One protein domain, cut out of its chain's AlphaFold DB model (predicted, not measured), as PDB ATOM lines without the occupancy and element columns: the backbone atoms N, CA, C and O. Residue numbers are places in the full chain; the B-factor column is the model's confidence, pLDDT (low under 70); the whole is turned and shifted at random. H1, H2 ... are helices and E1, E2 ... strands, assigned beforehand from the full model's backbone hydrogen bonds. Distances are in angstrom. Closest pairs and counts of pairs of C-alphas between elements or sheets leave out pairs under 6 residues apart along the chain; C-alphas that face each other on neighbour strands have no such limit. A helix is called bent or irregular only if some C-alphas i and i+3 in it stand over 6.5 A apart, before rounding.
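AT A GLANCE: This is residues 125 to 297 of the 302 residues of an uncharacterized protein of Anaerobutyricum hallii (UniProt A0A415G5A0). Three twisted antiparallel sheets are stacked face to face: E5 to E8 forms the middle layer, with E1 to E4 over one side of it and the hairpin E11 and E12 over part of the other. The small hairpin E9 and E10 lies far out at one end, and the short helix H1 packs across the sheet E1 to E4. The printed part has 173 residues, with named elements in the order E1 E2 E3 E4 H1 E5 E6 E7 E8 H2 E9 E10 E11 E12; both four-stranded sheets run in chain order. It is mostly strand and compact, with a radius of gyration of the C-alphas of 16.2 A and spans of 55 by 38 by 26 A.

HOW THE PARTS SIT: Start with E1, residues 128 to 136, E2, 146 to 153, E3, 158 to 164, and E4, 175 to 177: a meander, each strand the antiparallel neighbour of the one before. Look for N 132 and O 150 at 2.9 A, N 149 and O 162 at 2.8 A, and N 161 and O 175 at 2.9 A. A second meander is E5, residues 200 to 203, E6, 212 to 217, E7, 228 to 234, and E8, 240 to 248; here find N 201 and O 214 at 2.9 A, N 215 and O 230 at 2.9 A, and N 233 and O 241 at 2.9 A. E8 bends by 59 degrees at residue 243. These sheets, both strongly twisted, are face to face, 9.3 A centre to centre where they face each other. E11, residues 274 to 280, and E12, 289 to 295, form a hairpin, with N 276 and O 293 at 2.9 A; with the other two sheets it belongs to a stack of sheets, face to face in turn. The closest C-alphas of E5 and E11 are those of Ala 201 and Thr 278, 5.8 A apart. H1, residues 180 to 187, is on the first sheet at a height of 8.4 A over the sheet, across the strands; it is irregular, C-alphas 182 and 185 being 8.0 A apart, and has 1 of 4 O i to N i+4 and 2 of 5 O i to N i+3 pairs within hydrogen-bond range. H2, residues 249 to 252, too short for an O i to N i+4 pair, only grazes the second sheet. E9, residues 261 to 264, and E10, 267 to 270, form a hairpin with N 262 and O 269 at 2.8 A.

IN THESE COORDINATES: Find C-alpha 128 at (260.316, 212.580, 194.681), where E1 begins its 20.3 A. E8 spans 20.9 A and E11 20.6 A; E12 ends at C-alpha 295, (267.170, 234.455, 199.615).

THE WHOLE: The farthest C-alphas, of Glu 141 and Asn 265, are 55.4 A apart. The printed part has no cut, and the link H1 to E5 is long. Mean pLDDT of the printed part is 82.2; look for values under 70 at residues 188 to 195 and 256 to 269, among others.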
ATOM      1  N   LYS A 125     253.224 208.931 189.950       48.25
ATOM      2  CA  LYS A 125     252.699 209.683 191.099       48.25
ATOM      3  C   LYS A 125     253.448 209.388 192.405       48.25
ATOM      4  O   LYS A 125     253.071 209.933 193.428       48.25
ATOM      5  N   ASN A 126     254.465 208.525 192.400       50.25
ATOM      6  CA  ASN A 126     254.987 207.942 193.638       50.25
ATOM      7  C   ASN A 126     256.431 208.336 193.989       50.25
ATOM      8  O   ASN A 126     256.843 207.996 195.087       50.25
ATOM      9  N   GLY A 127     257.166 209.043 193.123       60.00
ATOM     10  CA  GLY A 127     258.556 209.449 193.386       60.00
ATOM     11  C   GLY A 127     258.706 210.880 193.916       60.00
ATOM     12  O   GLY A 127     257.766 211.682 193.849       60.00
ATOM     13  N   PHE A 128     259.906 211.202 194.408       71.06
ATOM     14  CA  PHE A 128     260.316 212.580 194.681       71.06
ATOM     15  C   PHE A 128     260.638 213.305 193.367       71.06
ATOM     16  O   PHE A 128     261.206 212.691 192.471       71.06
ATOM     17  N   THR A 129     260.281 214.587 193.211       71.31
ATOM     18  CA  THR A 129     260.747 215.409 192.062       71.31
ATOM     19  C   THR A 129     262.059 216.117 192.345       71.31
ATOM     20  O   THR A 129     262.876 216.301 191.446       71.31
ATOM     21  N   ILE A 130     262.217 216.532 193.595       78.00
ATOM     22  CA  ILE A 130     263.284 217.368 194.119       78.00
ATOM     23  C   ILE A 130     263.612 216.823 195.506       78.00
ATOM     24  O   ILE A 130     262.687 216.466 196.247       78.00
ATOM     25  N   MET A 131     264.895 216.715 195.848       82.81
ATOM     26  CA  MET A 131     265.312 216.190 197.146       82.81
ATOM     27  C   MET A 131     266.668 216.736 197.589       82.81
ATOM     28  O   MET A 131     267.592 216.860 196.781       82.81
ATOM     29  N   ASP A 132     266.798 216.926 198.894       87.94
ATOM     30  CA  ASP A 132     268.050 217.223 199.576       87.94
ATOM     31  C   ASP A 132     268.343 216.159 200.640       87.94
ATOM     32  O   ASP A 132     267.435 215.463 201.116       87.94
ATOM     33  N   THR A 133     269.620 215.990 200.976       89.62
ATOM     34  CA  THR A 133     270.073 214.931 201.880       89.62
ATOM     35  C   THR A 133     271.207 215.374 202.780       89.62
ATOM     36  O   THR A 133     272.181 215.935 202.284       89.62
ATOM     37  N   ALA A 134     271.141 214.984 204.051       91.44
ATOM     38  CA  ALA A 134     272.198 215.216 205.027       91.44
ATOM     39  C   ALA A 134     272.676 213.888 205.640       91.44
ATOM     40  O   ALA A 134     271.835 213.039 205.952       91.44
ATOM     41  N   PRO A 135     273.993 213.682 205.806       89.50
ATOM     42  CA  PRO A 135     274.530 212.549 206.553       89.50
ATOM     43  C   PRO A 135     274.241 212.712 208.053       89.50
ATOM     44  O   PRO A 135     274.297 213.824 208.565       89.50
ATOM     45  N   VAL A 136     273.926 211.613 208.744       89.62
ATOM     46  CA  VAL A 136     273.432 211.615 210.130       89.62
ATOM     47  C   VAL A 136     274.155 210.564 210.975       89.62
ATOM     48  O   VAL A 136     274.202 209.383 210.609       89.62
ATOM     49  N   ASP A 137     274.652 210.976 212.138       88.25
ATOM     50  CA  ASP A 137     275.057 210.109 213.247       88.25
ATOM     51  C   ASP A 137     273.941 210.034 214.296       88.25
ATOM     52  O   ASP A 137     273.932 210.733 215.305       88.25
ATOM     53  N   ALA A 138     272.958 209.174 214.038       87.50
ATOM     54  CA  ALA A 138     271.803 209.008 214.920       87.50
ATOM     55  C   ALA A 138     272.136 208.260 216.230       87.50
ATOM     56  O   ALA A 138     271.345 208.272 217.177       87.50
ATOM     57  N   GLU A 139     273.277 207.566 216.287       84.44
ATOM     58  CA  GLU A 139     273.652 206.712 217.422       84.44
ATOM     59  C   GLU A 139     274.706 207.355 218.331       84.44
ATOM     60  O   GLU A 139     274.798 206.986 219.504       84.44
ATOM     61  N   GLY A 140     275.435 208.348 217.821       81.50
ATOM     62  CA  GLY A 140     276.503 209.064 218.508       81.50
ATOM     63  C   GLY A 140     277.819 208.300 218.552       81.50
ATOM     64  O   GLY A 140     278.548 208.333 219.543       81.50
ATOM     65  N   GLU A 141     278.109 207.548 217.489       76.75
ATOM     66  CA  GLU A 141     279.353 206.781 217.354       76.75
ATOM     67  C   GLU A 141     280.502 207.613 216.750       76.75
ATOM     68  O   GLU A 141     281.619 207.114 216.596       76.75
ATOM     69  N   GLY A 142     280.239 208.874 216.401       72.00
ATOM     70  CA  GLY A 142     281.117 209.750 215.632       72.00
ATOM     71  C   GLY A 142     281.127 209.442 214.134       72.00
ATOM     72  O   GLY A 142     281.941 210.020 213.417       72.00
ATOM     73  N   GLN A 143     280.264 208.528 213.668       73.44
ATOM     74  CA  GLN A 143     280.197 208.085 212.275       73.44
ATOM     75  C   GLN A 143     278.830 208.360 211.663       73.44
ATOM     76  O   GLN A 143     277.798 207.917 212.176       73.44
ATOM     77  N   LYS A 144     278.812 208.997 210.491       79.19
ATOM     78  CA  LYS A 144     277.563 209.289 209.784       79.19
ATOM     79  C   LYS A 144     277.088 208.055 209.005       79.19
ATOM     80  O   LYS A 144     277.404 207.869 207.830       79.19
ATOM     81  N   ARG A 145     276.340 207.166 209.667       78.81
ATOM     82  CA  ARG A 145     275.862 205.883 209.097       78.81
ATOM     83  C   ARG A 145     274.480 205.936 208.457       78.81
ATOM     84  O   ARG A 145     274.086 204.989 207.773       78.81
ATOM     85  N   TYR A 146     273.753 207.016 208.696       86.81
ATOM     86  CA  TYR A 146     272.399 207.213 208.206       86.81
ATOM     87  C   TYR A 146     272.330 208.451 207.323       86.81
ATOM     88  O   TYR A 146     273.231 209.288 207.320       86.81
ATOM     89  N   VAL A 147     271.246 208.569 206.564       89.94
ATOM     90  CA  VAL A 147     270.983 209.747 205.734       89.94
ATOM     91  C   VAL A 147     269.582 210.256 206.024       89.94
ATOM     92  O   VAL A 147     268.610 209.512 205.888       89.94
ATOM     93  N   ALA A 148     269.475 211.529 206.395       93.19
ATOM     94  CA  ALA A 148     268.218 212.256 206.378       93.19
ATOM     95  C   ALA A 148     267.892 212.642 204.938       93.19
ATOM     96  O   ALA A 148     268.721 213.216 204.233       93.19
ATOM     97  N   VAL A 149     266.676 212.331 204.510       91.06
ATOM     98  CA  VAL A 149     266.185 212.587 203.160       91.06
ATOM     99  C   VAL A 149     264.953 213.458 203.258       91.06
ATOM    100  O   VAL A 149     263.942 213.032 203.816       91.06
ATOM    101  N   LEU A 150     265.034 214.658 202.691       92.19
ATOM    102  CA  LEU A 150     263.896 215.545 202.512       92.19
ATOM    103  C   LEU A 150     263.591 215.626 201.019       92.19
ATOM    104  O   LEU A 150     264.457 215.998 200.234       92.19
ATOM    105  N   GLY A 151     262.370 215.299 200.609       87.69
ATOM    106  CA  GLY A 151     261.997 215.370 199.195       87.69
ATOM    107  C   GLY A 151     260.542 215.737 198.958       87.69
ATOM    108  O   GLY A 151     259.689 215.507 199.811       87.69
ATOM    109  N   TYR A 152     260.239 216.301 197.785       84.69
ATOM    110  CA  TYR A 152     258.866 216.627 197.376       84.69
ATOM    111  C   TYR A 152     258.168 215.449 196.704       84.69
ATOM    112  O   TYR A 152     258.496 215.085 195.573       84.69
ATOM    113  N   TRP A 153     257.214 214.836 197.402       82.94
ATOM    114  CA  TRP A 153     256.472 213.681 196.914       82.94
ATOM    115  C   TRP A 153     255.270 214.120 196.072       82.94
ATOM    116  O   TRP A 153     254.328 214.728 196.589       82.94
ATOM    117  N   LEU A 154     255.265 213.762 194.781       76.69
ATOM    118  CA  LEU A 154     254.188 214.118 193.841       76.69
ATOM    119  C   LEU A 154     252.811 213.604 194.275       76.69
ATOM    120  O   LEU A 154     251.809 214.293 194.096       76.69
ATOM    121  N   GLY A 155     252.744 212.390 194.824       76.19
ATOM    122  CA  GLY A 155     251.479 211.707 195.111       76.19
ATOM    123  C   GLY A 155     250.682 212.362 196.227       76.19
ATOM    124  O   GLY A 155     249.453 212.386 196.177       76.19
ATOM    125  N   GLY A 156     251.385 212.927 197.209       77.94
ATOM    126  CA  GLY A 156     250.807 213.661 198.336       77.94
ATOM    127  C   GLY A 156     251.008 215.167 198.263       77.94
ATOM    128  O   GLY A 156     250.552 215.861 199.170       77.94
ATOM    129  N   LYS A 157     251.691 215.660 197.219       81.69
ATOM    130  CA  LYS A 157     252.011 217.073 196.977       81.69
ATOM    131  C   LYS A 157     252.571 217.773 198.213       81.69
ATOM    132  O   LYS A 157     252.120 218.851 198.597       81.69
ATOM    133  N   ARG A 158     253.526 217.119 198.868       85.81
ATOM    134  CA  ARG A 158     254.090 217.535 200.155       85.81
ATOM    135  C   ARG A 158     255.562 217.179 200.237       85.81
ATOM    136  O   ARG A 158     256.014 216.290 199.518       85.81
ATOM    137  N   LEU A 159     256.283 217.835 201.135       89.94
ATOM    138  CA  LEU A 159     257.617 217.384 201.500       89.94
ATOM    139  C   LEU A 159     257.505 216.199 202.463       89.94
ATOM    140  O   LEU A 159     256.649 216.186 203.350       89.94
ATOM    141  N   GLU A 160     258.361 215.204 202.284       91.50
ATOM    142  CA  GLU A 160     258.495 214.069 203.188       91.50
ATOM    143  C   GLU A 160     259.933 213.988 203.691       91.50
ATOM    144  O   GLU A 160     260.868 213.974 202.894       91.50
ATOM    145  N   LEU A 161     260.079 213.944 205.017       94.81
ATOM    146  CA  LEU A 161     261.341 213.732 205.717       94.81
ATOM    147  C   LEU A 161     261.385 212.308 206.275       94.81
ATOM    148  O   LEU A 161     260.431 211.871 206.927       94.81
ATOM    149  N   TYR A 162     262.482 211.596 206.042       93.12
ATOM    150  CA  TYR A 162     262.750 210.287 206.640       93.12
ATOM    151  C   TYR A 162     264.254 210.011 206.757       93.12
ATOM    152  O   TYR A 162     265.068 210.705 206.156       93.12
ATOM    153  N   ILE A 163     264.608 208.977 207.520       92.25
ATOM    154  CA  ILE A 163     265.963 208.451 207.674       92.25
ATOM    155  C   ILE A 163     266.098 207.147 206.887       92.25
ATOM    156  O   ILE A 163     265.239 206.259 206.980       92.25
ATOM    157  N   ALA A 164     267.185 207.034 206.130       88.06
ATOM    158  CA  ALA A 164     267.596 205.828 205.425       88.06
ATOM    159  C   ALA A 164     268.868 205.218 206.038       88.06
ATOM    160  O   ALA A 164     269.733 205.941 206.536       88.06
ATOM    161  N   ASP A 165     268.966 203.889 205.999       82.38
ATOM    162  CA  ASP A 165     270.155 203.129 206.393       82.38
ATOM    163  C   ASP A 165     271.182 203.000 205.258       82.38
ATOM    164  O   ASP A 165     270.964 203.441 204.128       82.38
ATOM    165  N   LYS A 166     272.296 202.323 205.561       72.88
ATOM    166  CA  LYS A 166     273.388 202.038 204.623       72.88
ATOM    167  C   LYS A 166     272.981 201.273 203.358       72.88
ATOM    168  O   LYS A 166     273.752 201.220 202.415       72.88
ATOM    169  N   ASP A 167     271.828 200.618 203.332       71.25
ATOM    170  CA  ASP A 167     271.352 199.891 202.153       71.25
ATOM    171  C   ASP A 167     270.344 200.743 201.359       71.25
ATOM    172  O   ASP A 167     269.848 200.319 200.315       71.25
ATOM    173  N   GLY A 168     270.084 201.976 201.811       73.69
ATOM    174  CA  GLY A 168     269.102 202.891 201.240       73.69
ATOM    175  C   GLY A 168     267.679 202.566 201.684       73.69
ATOM    176  O   GLY A 168     266.728 203.140 201.150       73.69
ATOM    177  N   ASN A 169     267.502 201.652 202.644       80.31
ATOM    178  CA  ASN A 169     266.184 201.340 203.167       80.31
ATOM    179  C   ASN A 169     265.772 202.426 204.143       80.31
ATOM    180  O   ASN A 169     266.516 202.806 205.044       80.31
ATOM    181  N   ARG A 170     264.532 202.877 204.016       87.38
ATOM    182  CA  ARG A 170     263.939 203.751 205.014       87.38
ATOM    183  C   ARG A 170     263.763 203.000 206.337       87.38
ATOM    184  O   ARG A 170     263.045 202.001 206.389       87.38
ATOM    185  N   VAL A 171     264.362 203.530 207.401       90.50
ATOM    186  CA  VAL A 171     264.334 202.953 208.757       90.50
ATOM    187  C   VAL A 171     263.490 203.754 209.748       90.50
ATOM    188  O   VAL A 171     263.156 203.241 210.812       90.50
ATOM    189  N   SER A 172     263.073 204.971 209.387       93.81
ATOM    190  CA  SER A 172     262.178 205.806 210.198       93.81
ATOM    191  C   SER A 172     260.719 205.807 209.716       93.81
ATOM    192  O   SER A 172     260.369 205.410 208.596       93.81
ATOM    193  N   ASN A 173     259.836 206.384 210.534       93.88
ATOM    194  CA  ASN A 173     258.586 206.975 210.048       93.88
ATOM    195  C   ASN A 173     258.862 208.120 209.047       93.88
ATOM    196  O   ASN A 173     259.966 208.649 208.964       93.88
ATOM    197  N   THR A 174     257.838 208.497 208.280       92.62
ATOM    198  CA  THR A 174     257.881 209.688 207.422       92.62
ATOM    199  C   THR A 174     257.199 210.806 208.161       92.62
ATOM    200  O   THR A 174     256.060 210.645 208.608       92.62
ATOM    201  N   TYR A 175     257.865 211.948 208.207       94.38
ATOM    202  CA  TYR A 175     257.247 213.189 208.609       94.38
ATOM    203  C   TYR A 175     256.813 213.976 207.372       94.38
ATOM    204  O   TYR A 175     257.613 214.235 206.477       94.38
ATOM    205  N   ALA A 176     255.535 214.344 207.309       92.12
ATOM    206  CA  ALA A 176     254.992 215.161 206.230       92.12
ATOM    207  C   ALA A 176     255.107 216.648 206.586       92.12
ATOM    208  O   ALA A 176     254.658 217.068 207.651       92.12
ATOM    209  N   ILE A 177     255.670 217.445 205.679       90.62
ATOM    210  CA  ILE A 177     255.838 218.891 205.826       90.62
ATOM    211  C   ILE A 177     255.050 219.586 204.710       90.62
ATOM    212  O   ILE A 177     255.283 219.365 203.519       90.62
ATOM    213  N   GLY A 178     254.097 220.433 205.106       83.94
ATOM    214  CA  GLY A 178     253.169 221.087 204.184       83.94
ATOM    215  C   GLY A 178     252.203 220.113 203.491       83.94
ATOM    216  O   GLY A 178     251.935 219.007 203.963       83.94
ATOM    217  N   GLY A 179     251.659 220.549 202.359       77.19
ATOM    218  CA  GLY A 179     250.645 219.850 201.580       77.19
ATOM    219  C   GLY A 179     250.313 220.564 200.270       77.19
ATOM    220  O   GLY A 179     250.918 221.575 199.909       77.19
ATOM    221  N   GLU A 180     249.306 220.055 199.556       71.56
ATOM    222  CA  GLU A 180     248.927 220.544 198.222       71.56
ATOM    223  C   GLU A 180     248.708 222.065 198.180       71.56
ATOM    224  O   GLU A 180     249.126 222.739 197.243       71.56
ATOM    225  N   LYS A 181     248.120 222.642 199.231       70.19
ATOM    226  CA  LYS A 181     247.849 224.082 199.294       70.19
ATOM    227  C   LYS A 181     249.090 224.939 199.554       70.19
ATOM    228  O   LYS A 181     249.039 226.131 199.249       70.19
ATOM    229  N   THR A 182     250.164 224.372 200.098       68.19
ATOM    230  CA  THR A 182     251.431 225.058 200.402       68.19
ATOM    231  C   THR A 182     252.469 224.860 199.305       68.19
ATOM    232  O   THR A 182     253.249 225.775 199.044       68.19
ATOM    233  N   LEU A 183     252.478 223.697 198.647       77.00
ATOM    234  CA  LEU A 183     253.622 223.220 197.862       77.00
ATOM    235  C   LEU A 183     253.285 222.789 196.421       77.00
ATOM    236  O   LEU A 183     254.158 222.273 195.734       77.00
ATOM    237  N   ASP A 184     252.067 223.018 195.920       71.81
ATOM    238  CA  ASP A 184     251.699 222.757 194.509       71.81
ATOM    239  C   ASP A 184     252.589 223.470 193.471       71.81
ATOM    240  O   ASP A 184     252.704 223.008 192.338       71.81
ATOM    241  N   TYR A 185     253.270 224.561 193.832       70.31
ATOM    242  CA  TYR A 185     254.229 225.217 192.936       70.31
ATOM    243  C   TYR A 185     255.463 224.344 192.642       70.31
ATOM    244  O   TYR A 185     256.023 224.456 191.553       70.31
ATOM    245  N   LEU A 186     255.846 223.436 193.552       74.19
ATOM    246  CA  LEU A 186     256.949 222.487 193.342       74.19
ATOM    247  C   LEU A 186     256.597 221.387 192.331       74.19
ATOM    248  O   LEU A 186     257.496 220.755 191.788       74.19
ATOM    249  N   GLU A 187     255.312 221.193 192.012       70.62
ATOM    250  CA  GLU A 187     254.880 220.314 190.913       70.62
ATOM    251  C   GLU A 187     255.339 220.853 189.546       70.62
ATOM    252  O   GLU A 187     255.563 220.101 188.596       70.62
ATOM    253  N   GLN A 188     255.464 222.179 189.438       65.56
ATOM    254  CA  GLN A 188     255.859 222.857 188.207       65.56
ATOM    255  C   GLN A 188     257.363 223.109 188.124       65.56
ATOM    256  O   GLN A 188     257.843 223.296 187.004       65.56
ATOM    257  N   ALA A 189     258.062 223.085 189.263       62.44
ATOM    258  CA  ALA A 189     259.503 223.261 189.344       62.44
ATOM    259  C   ALA A 189     260.220 222.067 188.701       62.44
ATOM    260  O   ALA A 189     259.930 220.906 189.004       62.44
ATOM    261  N   ASP A 190     261.147 222.353 187.793       59.00
ATOM    262  CA  ASP A 190     262.007 221.319 187.227       59.00
ATOM    263  C   ASP A 190     263.234 221.109 188.136       59.00
ATOM    264  O   ASP A 190     263.675 222.019 188.833       59.00
ATOM    265  N   ALA A 191     263.829 219.912 188.130       56.44
ATOM    266  CA  ALA A 191     264.914 219.558 189.059       56.44
ATOM    267  C   ALA A 191     266.182 220.437 188.945       56.44
ATOM    268  O   ALA A 191     266.981 220.475 189.871       56.44
ATOM    269  N   PHE A 192     266.391 221.153 187.833       55.62
ATOM    270  CA  PHE A 192     267.500 222.114 187.699       55.62
ATOM    271  C   PHE A 192     267.201 223.478 188.349       55.62
ATOM    272  O   PHE A 192     268.100 224.304 188.477       55.62
ATOM    273  N   GLU A 193     265.949 223.716 188.741       55.84
ATOM    274  CA  GLU A 193     265.498 224.874 189.519       55.84
ATOM    275  C   GLU A 193     265.562 224.587 191.034       55.84
ATOM    276  O   GLU A 193     265.128 225.414 191.837       55.84
ATOM    277  N   ASP A 194     266.114 223.429 191.428       59.38
ATOM    278  CA  ASP A 194     266.378 223.023 192.812       59.38
ATOM    279  C   ASP A 194     267.531 223.831 193.424       59.38
ATOM    280  O   ASP A 194     268.635 223.350 193.675       59.38
ATOM    281  N   THR A 195     267.297 225.125 193.600       60.41
ATOM    282  CA  THR A 195     268.264 226.065 194.166       60.41
ATOM    283  C   THR A 195     267.850 226.480 195.576       60.41
ATOM    284  O   THR A 195     267.871 227.667 195.886       60.41
ATOM    285  N   GLY A 196     267.433 225.520 196.416       75.06
ATOM    286  CA  GLY A 196     267.122 225.751 197.836       75.06
ATOM    287  C   GLY A 196     265.636 225.743 198.216       75.06
ATOM    288  O   GLY A 196     265.268 226.278 199.258       75.06
ATOM    289  N   PHE A 197     264.752 225.161 197.399       82.56
ATOM    290  CA  PHE A 197     263.353 224.940 197.814       82.56
ATOM    291  C   PHE A 197     263.187 223.748 198.760       82.56
ATOM    292  O   PHE A 197     262.192 223.652 199.480       82.56
ATOM    293  N   VAL A 198     264.169 222.851 198.757       87.94
ATOM    294  CA  VAL A 198     264.307 221.735 199.679       87.94
ATOM    295  C   VAL A 198     265.676 221.885 200.327       87.94
ATOM    296  O   VAL A 198     266.667 222.041 199.620       87.94
ATOM    297  N   SER A 199     265.732 221.905 201.659       93.31
ATOM    298  CA  SER A 199     267.002 221.951 202.380       93.31
ATOM    299  C   SER A 199     266.914 221.168 203.678       93.31
ATOM    300  O   SER A 199     265.942 221.316 204.427       93.31
ATOM    301  N   VAL A 200     267.920 220.338 203.933       95.62
ATOM    302  CA  VAL A 200     268.050 219.557 205.162       95.62
ATOM    303  C   VAL A 200     269.500 219.563 205.633       95.62
ATOM    304  O   VAL A 200     270.423 219.461 204.833       95.62
ATOM    305  N   ALA A 201     269.701 219.681 206.940       95.81
ATOM    306  CA  ALA A 201     271.005 219.567 207.578       95.81
ATOM    307  C   ALA A 201     270.881 218.734 208.856       95.81
ATOM    308  O   ALA A 201     269.786 218.603 209.406       95.81
ATOM    309  N   ALA A 202     271.986 218.157 209.316       95.06
ATOM    310  CA  ALA A 202     272.017 217.354 210.530       95.06
ATOM    311  C   ALA A 202     273.291 217.635 211.323       95.06
ATOM    312  O   ALA A 202     274.344 217.864 210.727       95.06
ATOM    313  N   GLY A 203     273.177 217.652 212.644       92.31
ATOM    314  CA  GLY A 203     274.282 217.948 213.548       92.31
ATOM    315  C   GLY A 203     273.884 217.784 215.009       92.31
ATOM    316  O   GLY A 203     272.695 217.689 215.327       92.31
ATOM    317  N   ASP A 204     274.876 217.738 215.886       91.12
ATOM    318  CA  ASP A 204     274.707 217.648 217.334       91.12
ATOM    319  C   ASP A 204     274.542 219.049 217.941       91.12
ATOM    320  O   ASP A 204     275.479 219.652 218.456       91.12
ATOM    321  N   PHE A 205     273.334 219.604 217.868       89.69
ATOM    322  CA  PHE A 205     273.057 220.959 218.364       89.69
ATOM    323  C   PHE A 205     272.893 221.050 219.889       89.69
ATOM    324  O   PHE A 205     272.708 222.148 220.421       89.69
ATOM    325  N   ASN A 206     272.889 219.922 220.608       86.31
ATOM    326  CA  ASN A 206     272.666 219.891 222.057       86.31
ATOM    327  C   ASN A 206     273.861 219.323 222.853       86.31
ATOM    328  O   ASN A 206     273.832 219.376 224.089       86.31
ATOM    329  N   GLY A 207     274.894 218.827 222.169       85.62
ATOM    330  CA  GLY A 207     276.109 218.256 222.743       85.62
ATOM    331  C   GLY A 207     275.903 216.886 223.394       85.62
ATOM    332  O   GLY A 207     276.655 216.532 224.311       85.62
ATOM    333  N   ASP A 208     274.857 216.139 223.023       84.19
ATOM    334  CA  ASP A 208     274.582 214.802 223.570       84.19
ATOM    335  C   ASP A 208     275.329 213.671 222.838       84.19
ATOM    336  O   ASP A 208     275.299 212.512 223.274       84.19
ATOM    337  N   GLY A 209     276.063 214.033 221.786       85.50
ATOM    338  CA  GLY A 209     276.827 213.161 220.916       85.50
ATOM    339  C   GLY A 209     276.044 212.675 219.703       85.50
ATOM    340  O   GLY A 209     276.647 211.998 218.879       85.50
ATOM    341  N   LYS A 210     274.739 212.957 219.582       88.50
ATOM    342  CA  LYS A 210     273.878 212.469 218.498       88.50
ATOM    343  C   LYS A 210     273.357 213.608 217.643       88.50
ATOM    344  O   LYS A 210     272.938 214.651 218.132       88.50
ATOM    345  N   ASP A 211     273.253 213.341 216.350       92.88
ATOM    346  CA  ASP A 211     272.682 214.312 215.432       92.88
ATOM    347  C   ASP A 211     271.160 214.435 215.606       92.88
ATOM    348  O   ASP A 211     270.421 213.442 215.625       92.88
ATOM    349  N   THR A 212     270.672 215.675 215.594       95.56
ATOM    350  CA  THR A 212     269.285 215.998 215.239       95.56
ATOM    351  C   THR A 212     269.225 216.486 213.788       95.56
ATOM    352  O   THR A 212     270.246 216.731 213.143       95.56
ATOM    353  N   VAL A 213     268.017 216.575 213.224       97.62
ATOM    354  CA  VAL A 213     267.806 216.970 211.824       97.62
ATOM    355  C   VAL A 213     267.045 218.283 211.763       97.62
ATOM    356  O   VAL A 213     265.969 218.411 212.343       97.62
ATOM    357  N   ILE A 214     267.550 219.234 210.985       97.81
ATOM    358  CA  ILE A 214     266.868 220.486 210.674       97.81
ATOM    359  C   ILE A 214     266.390 220.438 209.228       97.81
ATOM    360  O   ILE A 214     267.180 220.255 208.305       97.81
ATOM    361  N   ALA A 215     265.086 220.618 209.021       96.94
ATOM    362  CA  ALA A 215     264.469 220.632 207.701       96.94
ATOM    363  C   ALA A 215     263.782 221.971 207.418       96.94
ATOM    364  O   ALA A 215     263.107 222.547 208.280       96.94
ATOM    365  N   TYR A 216     263.916 222.440 206.178       94.88
ATOM    366  CA  TYR A 216     263.203 223.616 205.707       94.88
ATOM    367  C   TYR A 216     261.718 223.304 205.484       94.88
ATOM    368  O   TYR A 216     261.348 222.406 204.725       94.88
ATOM    369  N   ALA A 217     260.861 224.084 206.137       92.50
ATOM    370  CA  ALA A 217     259.415 224.020 206.038       92.50
ATOM    371  C   ALA A 217     258.886 225.332 205.423       92.50
ATOM    372  O   ALA A 217     258.636 226.300 206.145       92.50
ATOM    373  N   PRO A 218     258.690 225.397 204.091       85.25
ATOM    374  CA  PRO A 218     258.310 226.641 203.431       85.25
ATOM    375  C   PRO A 218     256.925 227.177 203.826       85.25
ATOM    376  O   PRO A 218     256.710 228.366 203.660       85.25
ATOM    377  N   LEU A 219     256.013 226.333 204.339       76.31
ATOM    378  CA  LEU A 219     254.726 226.666 204.997       76.31
ATOM    379  C   LEU A 219     254.104 228.027 204.612       76.31
ATOM    380  O   LEU A 219     253.987 228.923 205.439       76.31
ATOM    381  N   MET A 220     253.730 228.207 203.342       69.88
ATOM    382  CA  MET A 220     253.064 229.426 202.861       69.88
ATOM    383  C   MET A 220     251.623 229.167 202.391       69.88
ATOM    384  O   MET A 220     251.272 229.455 201.242       69.88
ATOM    385  N   GLU A 221     250.773 228.576 203.237       65.81
ATOM    386  CA  GLU A 221     249.371 228.293 202.890       65.81
ATOM    387  C   GLU A 221     248.501 229.558 202.970       65.81
ATOM    388  O   GLU A 221     247.478 229.676 202.286       65.81
ATOM    389  N   SER A 222     248.933 230.534 203.771       63.44
ATOM    390  CA  SER A 222     248.278 231.827 203.963       63.44
ATOM    391  C   SER A 222     249.294 232.922 204.296       63.44
ATOM    392  O   SER A 222     250.428 232.626 204.656       63.44
ATOM    393  N   ASP A 223     248.875 234.189 204.232       65.00
ATOM    394  CA  ASP A 223     249.712 235.336 204.621       65.00
ATOM    395  C   ASP A 223     250.064 235.335 206.128       65.00
ATOM    396  O   ASP A 223     250.933 236.089 206.556       65.00
ATOM    397  N   SER A 224     249.389 234.509 206.944       68.44
ATOM    398  CA  SER A 224     249.710 234.328 208.370       68.44
ATOM    399  C   SER A 224     250.728 233.227 208.645       68.44
ATOM    400  O   SER A 224     251.261 233.164 209.751       68.44
ATOM    401  N   GLU A 225     250.979 232.351 207.675       76.56
ATOM    402  CA  GLU A 225     252.018 231.340 207.804       76.56
ATOM    403  C   GLU A 225     253.326 231.856 207.232       76.56
ATOM    404  O   GLU A 225     253.354 232.649 206.288       76.56
ATOM    405  N   GLN A 226     254.416 231.429 207.855       83.62
ATOM    406  CA  GLN A 226     255.740 231.913 207.529       83.62
ATOM    407  C   GLN A 226     256.675 230.718 207.342       83.62
ATOM    408  O   GLN A 226     256.562 229.739 208.087       83.62
ATOM    409  N   PRO A 227     257.591 230.791 206.365       88.56
ATOM    410  CA  PRO A 227     258.596 229.764 206.144       88.56
ATOM    411  C   PRO A 227     259.484 229.604 207.380       88.56
ATOM    412  O   PRO A 227     259.952 230.586 207.956       88.56
ATOM    413  N   GLN A 228     259.734 228.363 207.784       92.69
ATOM    414  CA  GLN A 228     260.398 228.023 209.043       92.69
ATOM    415  C   GLN A 228     261.480 226.968 208.858       92.69
ATOM    416  O   GLN A 228     261.429 226.160 207.933       92.69
ATOM    417  N   LEU A 229     262.418 226.938 209.800       95.50
ATOM    418  CA  LEU A 229     263.285 225.789 210.033       95.50
ATOM    419  C   LEU A 229     262.733 224.972 211.195       95.50
ATOM    420  O   LEU A 229     262.467 225.505 212.276       95.50
ATOM    421  N   TRP A 230     262.516 223.685 210.959       96.69
ATOM    422  CA  TRP A 230     262.003 222.747 211.950       96.69
ATOM    423  C   TRP A 230     263.096 221.784 212.370       96.69
ATOM    424  O   TRP A 230     263.774 221.232 211.511       96.69
ATOM    425  N   GLU A 231     263.220 221.564 213.674       97.00
ATOM    426  CA  GLU A 231     264.135 220.574 214.233       97.00
ATOM    427  C   GLU A 231     263.386 219.278 214.559       97.00
ATOM    428  O   GLU A 231     262.231 219.299 215.007       97.00
ATOM    429  N   PHE A 232     264.062 218.160 214.322       97.75
ATOM    430  CA  PHE A 232     263.583 216.809 214.537       97.75
ATOM    431  C   PHE A 232     264.604 216.005 215.331       97.75
ATOM    432  O   PHE A 232     265.743 215.847 214.894       97.75
ATOM    433  N   SER A 233     264.178 215.435 216.455       95.44
ATOM    434  CA  SER A 233     264.963 214.425 217.158       95.44
ATOM    435  C   SER A 233     264.809 213.063 216.485       95.44
ATOM    436  O   SER A 233     263.791 212.772 215.844       95.44
ATOM    437  N   ILE A 234     265.824 212.217 216.666       95.56
ATOM    438  CA  ILE A 234     265.813 210.820 216.239       95.56
ATOM    439  C   ILE A 234     265.793 209.940 217.491       95.56
ATOM    440  O   ILE A 234     266.748 209.886 218.262       95.56
ATOM    441  N   GLY A 235     264.671 209.261 217.721       92.00
ATOM    442  CA  GLY A 235     264.530 208.311 218.820       92.00
ATOM    443  C   GLY A 235     265.379 207.050 218.620       92.00
ATOM    444  O   GLY A 235     265.796 206.725 217.512       92.00
ATOM    445  N   SER A 236     265.548 206.256 219.680       86.38
ATOM    446  CA  SER A 236     266.322 204.997 219.663       86.38
ATOM    447  C   SER A 236     265.792 203.911 218.715       86.38
ATOM    448  O   SER A 236     266.446 202.900 218.486       86.38
ATOM    449  N   ASN A 237     264.589 204.089 218.175       89.69
ATOM    450  CA  ASN A 237     263.968 203.245 217.156       89.69
ATOM    451  C   ASN A 237     263.858 203.961 215.799       89.69
ATOM    452  O   ASN A 237     262.951 203.657 215.020       89.69
ATOM    453  N   MET A 238     264.730 204.944 215.551       91.88
ATOM    454  CA  MET A 238     264.737 205.805 214.367       91.88
ATOM    455  C   MET A 238     263.450 206.613 214.169       91.88
ATOM    456  O   MET A 238     263.167 207.054 213.059       91.88
ATOM    457  N   GLN A 239     262.626 206.808 215.204       94.56
ATOM    458  CA  GLN A 239     261.437 207.648 215.062       94.56
ATOM    459  C   GLN A 239     261.828 209.123 215.010       94.56
ATOM    460  O   GLN A 239     262.474 209.626 215.924       94.56
ATOM    461  N   LEU A 240     261.394 209.797 213.948       96.25
ATOM    462  CA  LEU A 240     261.483 211.239 213.781       96.25
ATOM    463  C   LEU A 240     260.337 211.920 214.514       96.25
ATOM    464  O   LEU A 240     259.161 211.658 214.223       96.25
ATOM    465  N   GLU A 241     260.686 212.848 215.399       96.12
ATOM    466  CA  GLU A 241     259.729 213.649 216.151       96.12
ATOM    467  C   GLU A 241     260.121 215.127 216.091       96.12
ATOM    468  O   GLU A 241     261.253 215.497 216.390       96.12
ATOM    469  N   LYS A 242     259.191 215.992 215.664       95.88
ATOM    470  CA  LYS A 242     259.441 217.438 215.594       95.88
ATOM    471  C   LYS A 242     259.573 217.987 217.011       95.88
ATOM    472  O   LYS A 242     258.580 218.032 217.738       95.88
ATOM    473  N   THR A 243     260.756 218.462 217.373       94.75
ATOM    474  CA  THR A 243     261.041 219.011 218.707       94.75
ATOM    475  C   THR A 243     260.657 220.479 218.807       94.75
ATOM    476  O   THR A 243     260.168 220.929 219.843       94.75
ATOM    477  N   GLY A 244     260.823 221.238 217.722       93.56
ATOM    478  CA  GLY A 244     260.677 222.684 217.786       93.56
ATOM    479  C   GLY A 244     260.693 223.382 216.437       93.56
ATOM    480  O   GLY A 244     260.652 222.760 215.373       93.56
ATOM    481  N   THR A 245     260.654 224.706 216.499       93.75
ATOM    482  CA  THR A 245     260.940 225.592 215.371       93.75
ATOM    483  C   THR A 245     262.215 226.333 215.738       93.75
ATOM    484  O   THR A 245     262.235 227.012 216.761       93.75
ATOM    485  N   VAL A 246     263.252 226.180 214.920       93.81
ATOM    486  CA  VAL A 246     264.571 226.791 215.138       93.81
ATOM    487  C   VAL A 246     264.477 228.290 214.894       93.81
ATOM    488  O   VAL A 246     264.831 229.098 215.746       93.81
ATOM    489  N   CYS A 247     263.938 228.671 213.737       90.88
ATOM    490  CA  CYS A 247     263.734 230.065 213.383       90.88
ATOM    491  C   CYS A 247     262.706 230.222 212.262       90.88
ATOM    492  O   CYS A 247     262.269 229.262 211.614       90.88
ATOM    493  N   ASN A 248     262.337 231.476 212.035       90.44
ATOM    494  CA  ASN A 248     261.575 231.912 210.883       90.44
ATOM    495  C   ASN A 248     262.523 232.470 209.818       90.44
ATOM    496  O   ASN A 248     263.424 233.253 210.125       90.44
ATOM    497  N   ILE A 249     262.301 232.120 208.555       90.62
ATOM    498  CA  ILE A 249     263.141 232.608 207.459       90.62
ATOM    499  C   ILE A 249     262.959 234.115 207.240       90.62
ATOM    500  O   ILE A 249     263.901 234.800 206.850       90.62
ATOM    501  N   PHE A 250     261.780 234.667 207.523       86.81
ATOM    502  CA  PHE A 250     261.564 236.110 207.437       86.81
ATOM    503  C   PHE A 250     262.353 236.885 208.499       86.81
ATOM    504  O   PHE A 250     262.885 237.949 208.182       86.81
ATOM    505  N   ASP A 251     262.543 236.314 209.691       87.88
ATOM    506  CA  ASP A 251     263.396 236.919 210.720       87.88
ATOM    507  C   ASP A 251     264.861 236.969 210.255       87.88
ATOM    508  O   ASP A 251     265.506 238.011 210.381       87.88
ATOM    509  N   ILE A 252     265.363 235.894 209.625       87.44
ATOM    510  CA  ILE A 252     266.711 235.855 209.021       87.44
ATOM    511  C   ILE A 252     266.861 236.932 207.940       87.44
ATOM    512  O   ILE A 252     267.874 237.623 207.864       87.44
ATOM    513  N   LEU A 253     265.842 237.088 207.098       86.31
ATOM    514  CA  LEU A 253     265.831 238.064 206.009       86.31
ATOM    515  C   LEU A 253     265.559 239.505 206.481       86.31
ATOM    516  O   LEU A 253     265.564 240.420 205.656       86.31
ATOM    517  N   GLY A 254     265.289 239.728 207.773       85.50
ATOM    518  CA  GLY A 254     264.965 241.048 208.323       85.50
ATOM    519  C   GLY A 254     263.675 241.647 207.749       85.50
ATOM    520  O   GLY A 254     263.574 242.859 207.552       85.50
ATOM    521  N   THR A 255     262.696 240.801 207.436       77.44
ATOM    522  CA  THR A 255     261.430 241.157 206.782       77.44
ATOM    523  C   THR A 255     260.253 240.574 207.565       77.44
ATOM    524  O   THR A 255     260.428 239.657 208.350       77.44
ATOM    525  N   GLY A 256     259.041 241.107 207.401       68.81
ATOM    526  CA  GLY A 256     257.888 240.631 208.185       68.81
ATOM    527  C   GLY A 256     256.526 240.732 207.507       68.81
ATOM    528  O   GLY A 256     255.574 240.132 207.985       68.81
ATOM    529  N   ASN A 257     256.417 241.457 206.390       64.81
ATOM    530  CA  ASN A 257     255.161 241.659 205.659       64.81
ATOM    531  C   ASN A 257     255.406 241.554 204.152       64.81
ATOM    532  O   ASN A 257     255.324 242.541 203.416       64.81
ATOM    533  N   ILE A 258     255.755 240.359 203.689       68.38
ATOM    534  CA  ILE A 258     255.839 240.071 202.257       68.38
ATOM    535  C   ILE A 258     254.513 239.465 201.836       68.38
ATOM    536  O   ILE A 258     254.018 238.546 202.480       68.38
ATOM    537  N   ALA A 259     253.947 239.959 200.736       67.44
ATOM    538  CA  ALA A 259     252.856 239.257 200.078       67.44
ATOM    539  C   ALA A 259     253.394 237.904 199.590       67.44
ATOM    540  O   ALA A 259     254.113 237.834 198.594       67.44
ATOM    541  N   THR A 260     253.084 236.836 200.322       65.81
ATOM    542  CA  THR A 260     253.551 235.480 200.010       65.81
ATOM    543  C   THR A 260     252.788 234.895 198.830       65.81
ATOM    544  O   THR A 260     253.266 233.960 198.188       65.81
ATOM    545  N   LYS A 261     251.639 235.489 198.490       69.94
ATOM    546  CA  LYS A 261     250.757 235.085 197.402       69.94
ATOM    547  C   LYS A 261     250.463 236.244 196.448       69.94
ATOM    548  O   LYS A 261     249.859 237.247 196.820       69.94
ATOM    549  N   HIS A 262     250.787 236.060 195.173       69.00
ATOM    550  CA  HIS A 262     250.396 236.966 194.095       69.00
ATOM    551  C   HIS A 262     249.434 236.250 193.147       69.00
ATOM    552  O   HIS A 262     249.788 235.232 192.560       69.00
ATOM    553  N   SER A 263     248.220 236.774 192.978       67.06
ATOM    554  CA  SER A 263     247.242 236.225 192.032       67.06
ATOM    555  C   SER A 263     247.077 237.154 190.833       67.06
ATOM    556  O   SER A 263     246.821 238.345 191.003       67.06
ATOM    557  N   ASN A 264     247.208 236.615 189.621       65.00
ATOM    558  CA  ASN A 264     246.893 237.327 188.384       65.00
ATOM    559  C   ASN A 264     246.291 236.357 187.355       65.00
ATOM    560  O   ASN A 264     246.874 235.313 187.068       65.00
ATOM    561  N   ASN A 265     245.119 236.687 186.801       69.38
ATOM    562  CA  ASN A 265     244.398 235.877 185.807       69.38
ATOM    563  C   ASN A 265     244.217 234.395 186.201       69.38
ATOM    564  O   ASN A 265     244.377 233.500 185.373       69.38
ATOM    565  N   GLY A 266     243.915 234.127 187.476       65.06
ATOM    566  CA  GLY A 266     243.714 232.767 187.995       65.06
ATOM    567  C   GLY A 266     245.001 231.971 188.236       65.06
ATOM    568  O   GLY A 266     244.922 230.843 188.713       65.06
ATOM    569  N   LYS A 267     246.179 232.546 187.955       62.94
ATOM    570  CA  LYS A 267     247.481 231.974 188.315       62.94
ATOM    571  C   LYS A 267     247.954 232.547 189.643       62.94
ATOM    572  O   LYS A 267     247.904 233.761 189.843       62.94
ATOM    573  N   VAL A 268     248.426 231.672 190.523       66.88
ATOM    574  CA  VAL A 268     248.972 232.029 191.830       66.88
ATOM    575  C   VAL A 268     250.482 231.822 191.800       66.88
ATOM    576  O   VAL A 268     250.944 230.715 191.553       66.88
ATOM    577  N   PHE A 269     251.238 232.882 192.059       66.19
ATOM    578  CA  PHE A 269     252.670 232.820 192.326       66.19
ATOM    579  C   PHE A 269     252.886 232.892 193.830       66.19
ATOM    580  O   PHE A 269     252.311 233.765 194.489       66.19
ATOM    581  N   ARG A 270     253.719 231.996 194.359       72.06
ATOM    582  CA  ARG A 270     254.178 232.077 195.741       72.06
ATOM    583  C   ARG A 270     255.598 232.614 195.775       72.06
ATOM    584  O   ARG A 270     256.466 232.093 195.082       72.06
ATOM    585  N   ASN A 271     255.816 233.680 196.540       74.31
ATOM    586  CA  ASN A 271     257.157 234.219 196.744       74.31
ATOM    587  C   ASN A 271     257.849 233.444 197.870       74.31
ATOM    588  O   ASN A 271     257.972 233.943 198.987       74.31
ATOM    589  N   THR A 272     258.189 232.185 197.599       80.56
ATOM    590  CA  THR A 272     258.842 231.316 198.577       80.56
ATOM    591  C   THR A 272     260.328 231.662 198.657       80.56
ATOM    592  O   THR A 272     260.978 231.734 197.607       80.56
ATOM    593  N   PRO A 273     260.887 231.855 199.862       84.69
ATOM    594  CA  PRO A 273     262.325 231.914 200.033       84.69
ATOM    595  C   PRO A 273     263.007 230.628 199.569       84.69
ATOM    596  O   PRO A 273     262.453 229.536 199.673       84.69
ATOM    597  N   VAL A 274     264.233 230.772 199.094       87.31
ATOM    598  CA  VAL A 274     265.163 229.660 198.933       87.31
ATOM    599  C   VAL A 274     266.099 229.641 200.127       87.31
ATOM    600  O   VAL A 274     266.534 230.699 200.588       87.31
ATOM    601  N   VAL A 275     266.379 228.453 200.643       90.88
ATOM    602  CA  VAL A 275     267.196 228.234 201.831       90.88
ATOM    603  C   VAL A 275     268.251 227.181 201.530       90.88
ATOM    604  O   VAL A 275     267.977 226.179 200.876       90.88
ATOM    605  N   GLN A 276     269.461 227.416 202.024       92.75
ATOM    606  CA  GLN A 276     270.533 226.433 202.084       92.75
ATOM    607  C   GLN A 276     271.098 226.406 203.498       92.75
ATOM    608  O   GLN A 276     271.272 227.454 204.125       92.75
ATOM    609  N   MET A 277     271.378 225.204 203.985       93.44
ATOM    610  CA  MET A 277     271.861 224.963 205.337       93.44
ATOM    611  C   MET A 277     273.116 224.102 205.307       93.44
ATOM    612  O   MET A 277     273.233 223.195 204.486       93.44
ATOM    613  N   THR A 278     274.034 224.372 206.226       91.38
ATOM    614  CA  THR A 278     275.140 223.472 206.557       91.38
ATOM    615  C   THR A 278     275.387 223.520 208.055       91.38
ATOM    616  O   THR A 278     275.100 224.524 208.703       91.38
ATOM    617  N   THR A 279     275.918 222.434 208.591       90.31
ATOM    618  CA  THR A 279     276.236 222.273 210.009       90.31
ATOM    619  C   THR A 279     277.725 222.054 210.188       90.31
ATOM    620  O   THR A 279     278.365 221.436 209.330       90.31
ATOM    621  N   ALA A 280     278.278 222.611 211.259       84.94
ATOM    622  CA  ALA A 280     279.641 222.350 211.702       84.94
ATOM    623  C   ALA A 280     279.849 222.888 213.119       84.94
ATOM    624  O   ALA A 280     279.404 223.994 213.407       84.94
ATOM    625  N   ASP A 281     280.611 222.169 213.935       80.50
ATOM    626  CA  ASP A 281     281.247 222.682 215.152       80.50
ATOM    627  C   ASP A 281     282.344 223.708 214.785       80.50
ATOM    628  O   ASP A 281     283.509 223.383 214.516       80.50
ATOM    629  N   THR A 282     281.942 224.972 214.662       81.62
ATOM    630  CA  THR A 282     282.806 226.089 214.266       81.62
ATOM    631  C   THR A 282     283.580 226.678 215.443       81.62
ATOM    632  O   THR A 282     284.682 227.202 215.226       81.62
ATOM    633  N   ASP A 283     283.054 226.572 216.669       77.25
ATOM    634  CA  ASP A 283     283.683 227.097 217.891       77.25
ATOM    635  C   ASP A 283     284.485 226.043 218.697       77.25
ATOM    636  O   ASP A 283     285.285 226.413 219.568       77.25
ATOM    637  N   LYS A 284     284.399 224.765 218.304       76.06
ATOM    638  CA  LYS A 284     285.061 223.578 218.876       76.06
ATOM    639  C   LYS A 284     284.624 223.227 220.291       76.06
ATOM    640  O   LYS A 284     285.457 222.832 221.121       76.06
ATOM    641  N   ASP A 285     283.345 223.360 220.587       77.12
ATOM    642  CA  ASP A 285     282.775 222.979 221.872       77.12
ATOM    643  C   ASP A 285     282.057 221.631 221.884       77.12
ATOM    644  O   ASP A 285     281.550 221.244 222.941       77.12
ATOM    645  N   SER A 286     282.115 220.890 220.772       80.94
ATOM    646  CA  SER A 286     281.358 219.650 220.548       80.94
ATOM    647  C   SER A 286     279.849 219.854 220.386       80.94
ATOM    648  O   SER A 286     279.101 218.892 220.530       80.94
ATOM    649  N   VAL A 287     279.412 221.077 220.098       83.31
ATOM    650  CA  VAL A 287     278.061 221.429 219.674       83.31
ATOM    651  C   VAL A 287     278.158 221.974 218.252       83.31
ATOM    652  O   VAL A 287     278.974 222.832 217.939       83.31
ATOM    653  N   ASP A 288     277.330 221.461 217.353       86.00
ATOM    654  CA  ASP A 288     277.313 221.941 215.977       86.00
ATOM    655  C   ASP A 288     276.562 223.277 215.868       86.00
ATOM    656  O   ASP A 288     275.448 223.439 216.375       86.00
ATOM    657  N   GLU A 289     277.113 224.224 215.104       89.19
ATOM    658  CA  GLU A 289     276.385 225.407 214.659       89.19
ATOM    659  C   GLU A 289     275.663 225.171 213.333       89.19
ATOM    660  O   GLU A 289     276.155 224.504 212.419       89.19
ATOM    661  N   LEU A 290     274.501 225.813 213.186       91.50
ATOM    662  CA  LEU A 290     273.779 225.890 211.920       91.50
ATOM    663  C   LEU A 290     274.145 227.170 211.164       91.50
ATOM    664  O   LEU A 290     273.825 228.280 211.592       91.50
ATOM    665  N   VAL A 291     274.703 227.016 209.968       91.19
ATOM    666  CA  VAL A 291     274.892 228.110 209.014       91.19
ATOM    667  C   VAL A 291     273.740 228.098 208.016       91.19
ATOM    668  O   VAL A 291     273.529 227.116 207.302       91.19
ATOM    669  N   VAL A 292     273.003 229.208 207.943       91.44
ATOM    670  CA  VAL A 292     271.834 229.358 207.064       91.44
ATOM    671  C   VAL A 292     272.069 230.476 206.063       91.44
ATOM    672  O   VAL A 292     272.380 231.606 206.432       91.44
ATOM    673  N   THR A 293     271.845 230.180 204.787       90.81
ATOM    674  CA  THR A 293     271.699 231.189 203.736       90.81
ATOM    675  C   THR A 293     270.259 231.183 203.254       90.81
ATOM    676  O   THR A 293     269.730 230.134 202.896       90.81
ATOM    677  N   ALA A 294     269.625 232.353 203.229       89.25
ATOM    678  CA  ALA A 294     268.275 232.514 202.716       89.25
ATOM    679  C   ALA A 294     268.224 233.640 201.681       89.25
ATOM    680  O   ALA A 294     268.893 234.664 201.816       89.25
ATOM    681  N   GLY A 295     267.399 233.460 200.655       85.06
ATOM    682  CA  GLY A 295     267.170 234.455 199.615       85.06
ATOM    683  C   GLY A 295     265.716 234.476 199.176       85.06
ATOM    684  O   GLY A 295     264.990 233.501 199.334       85.06
ATOM    685  N   MET A 296     265.279 235.594 198.604       79.31
ATOM    686  CA  MET A 296     263.967 235.690 197.968       79.31
ATOM    687  C   MET A 296     264.090 236.175 196.541       79.31
ATOM    688  O   MET A 296     264.913 237.034 196.219       79.31
ATOM    689  N   ASN A 297     263.187 235.684 195.704       68.19
ATOM    690  CA  ASN A 297     263.079 236.141 194.336       68.19
ATOM    691  C   ASN A 297     262.484 237.553 194.289       68.19
ATOM    692  O   ASN A 297     261.484 237.866 194.939       68.19
TER     693      ASN A 297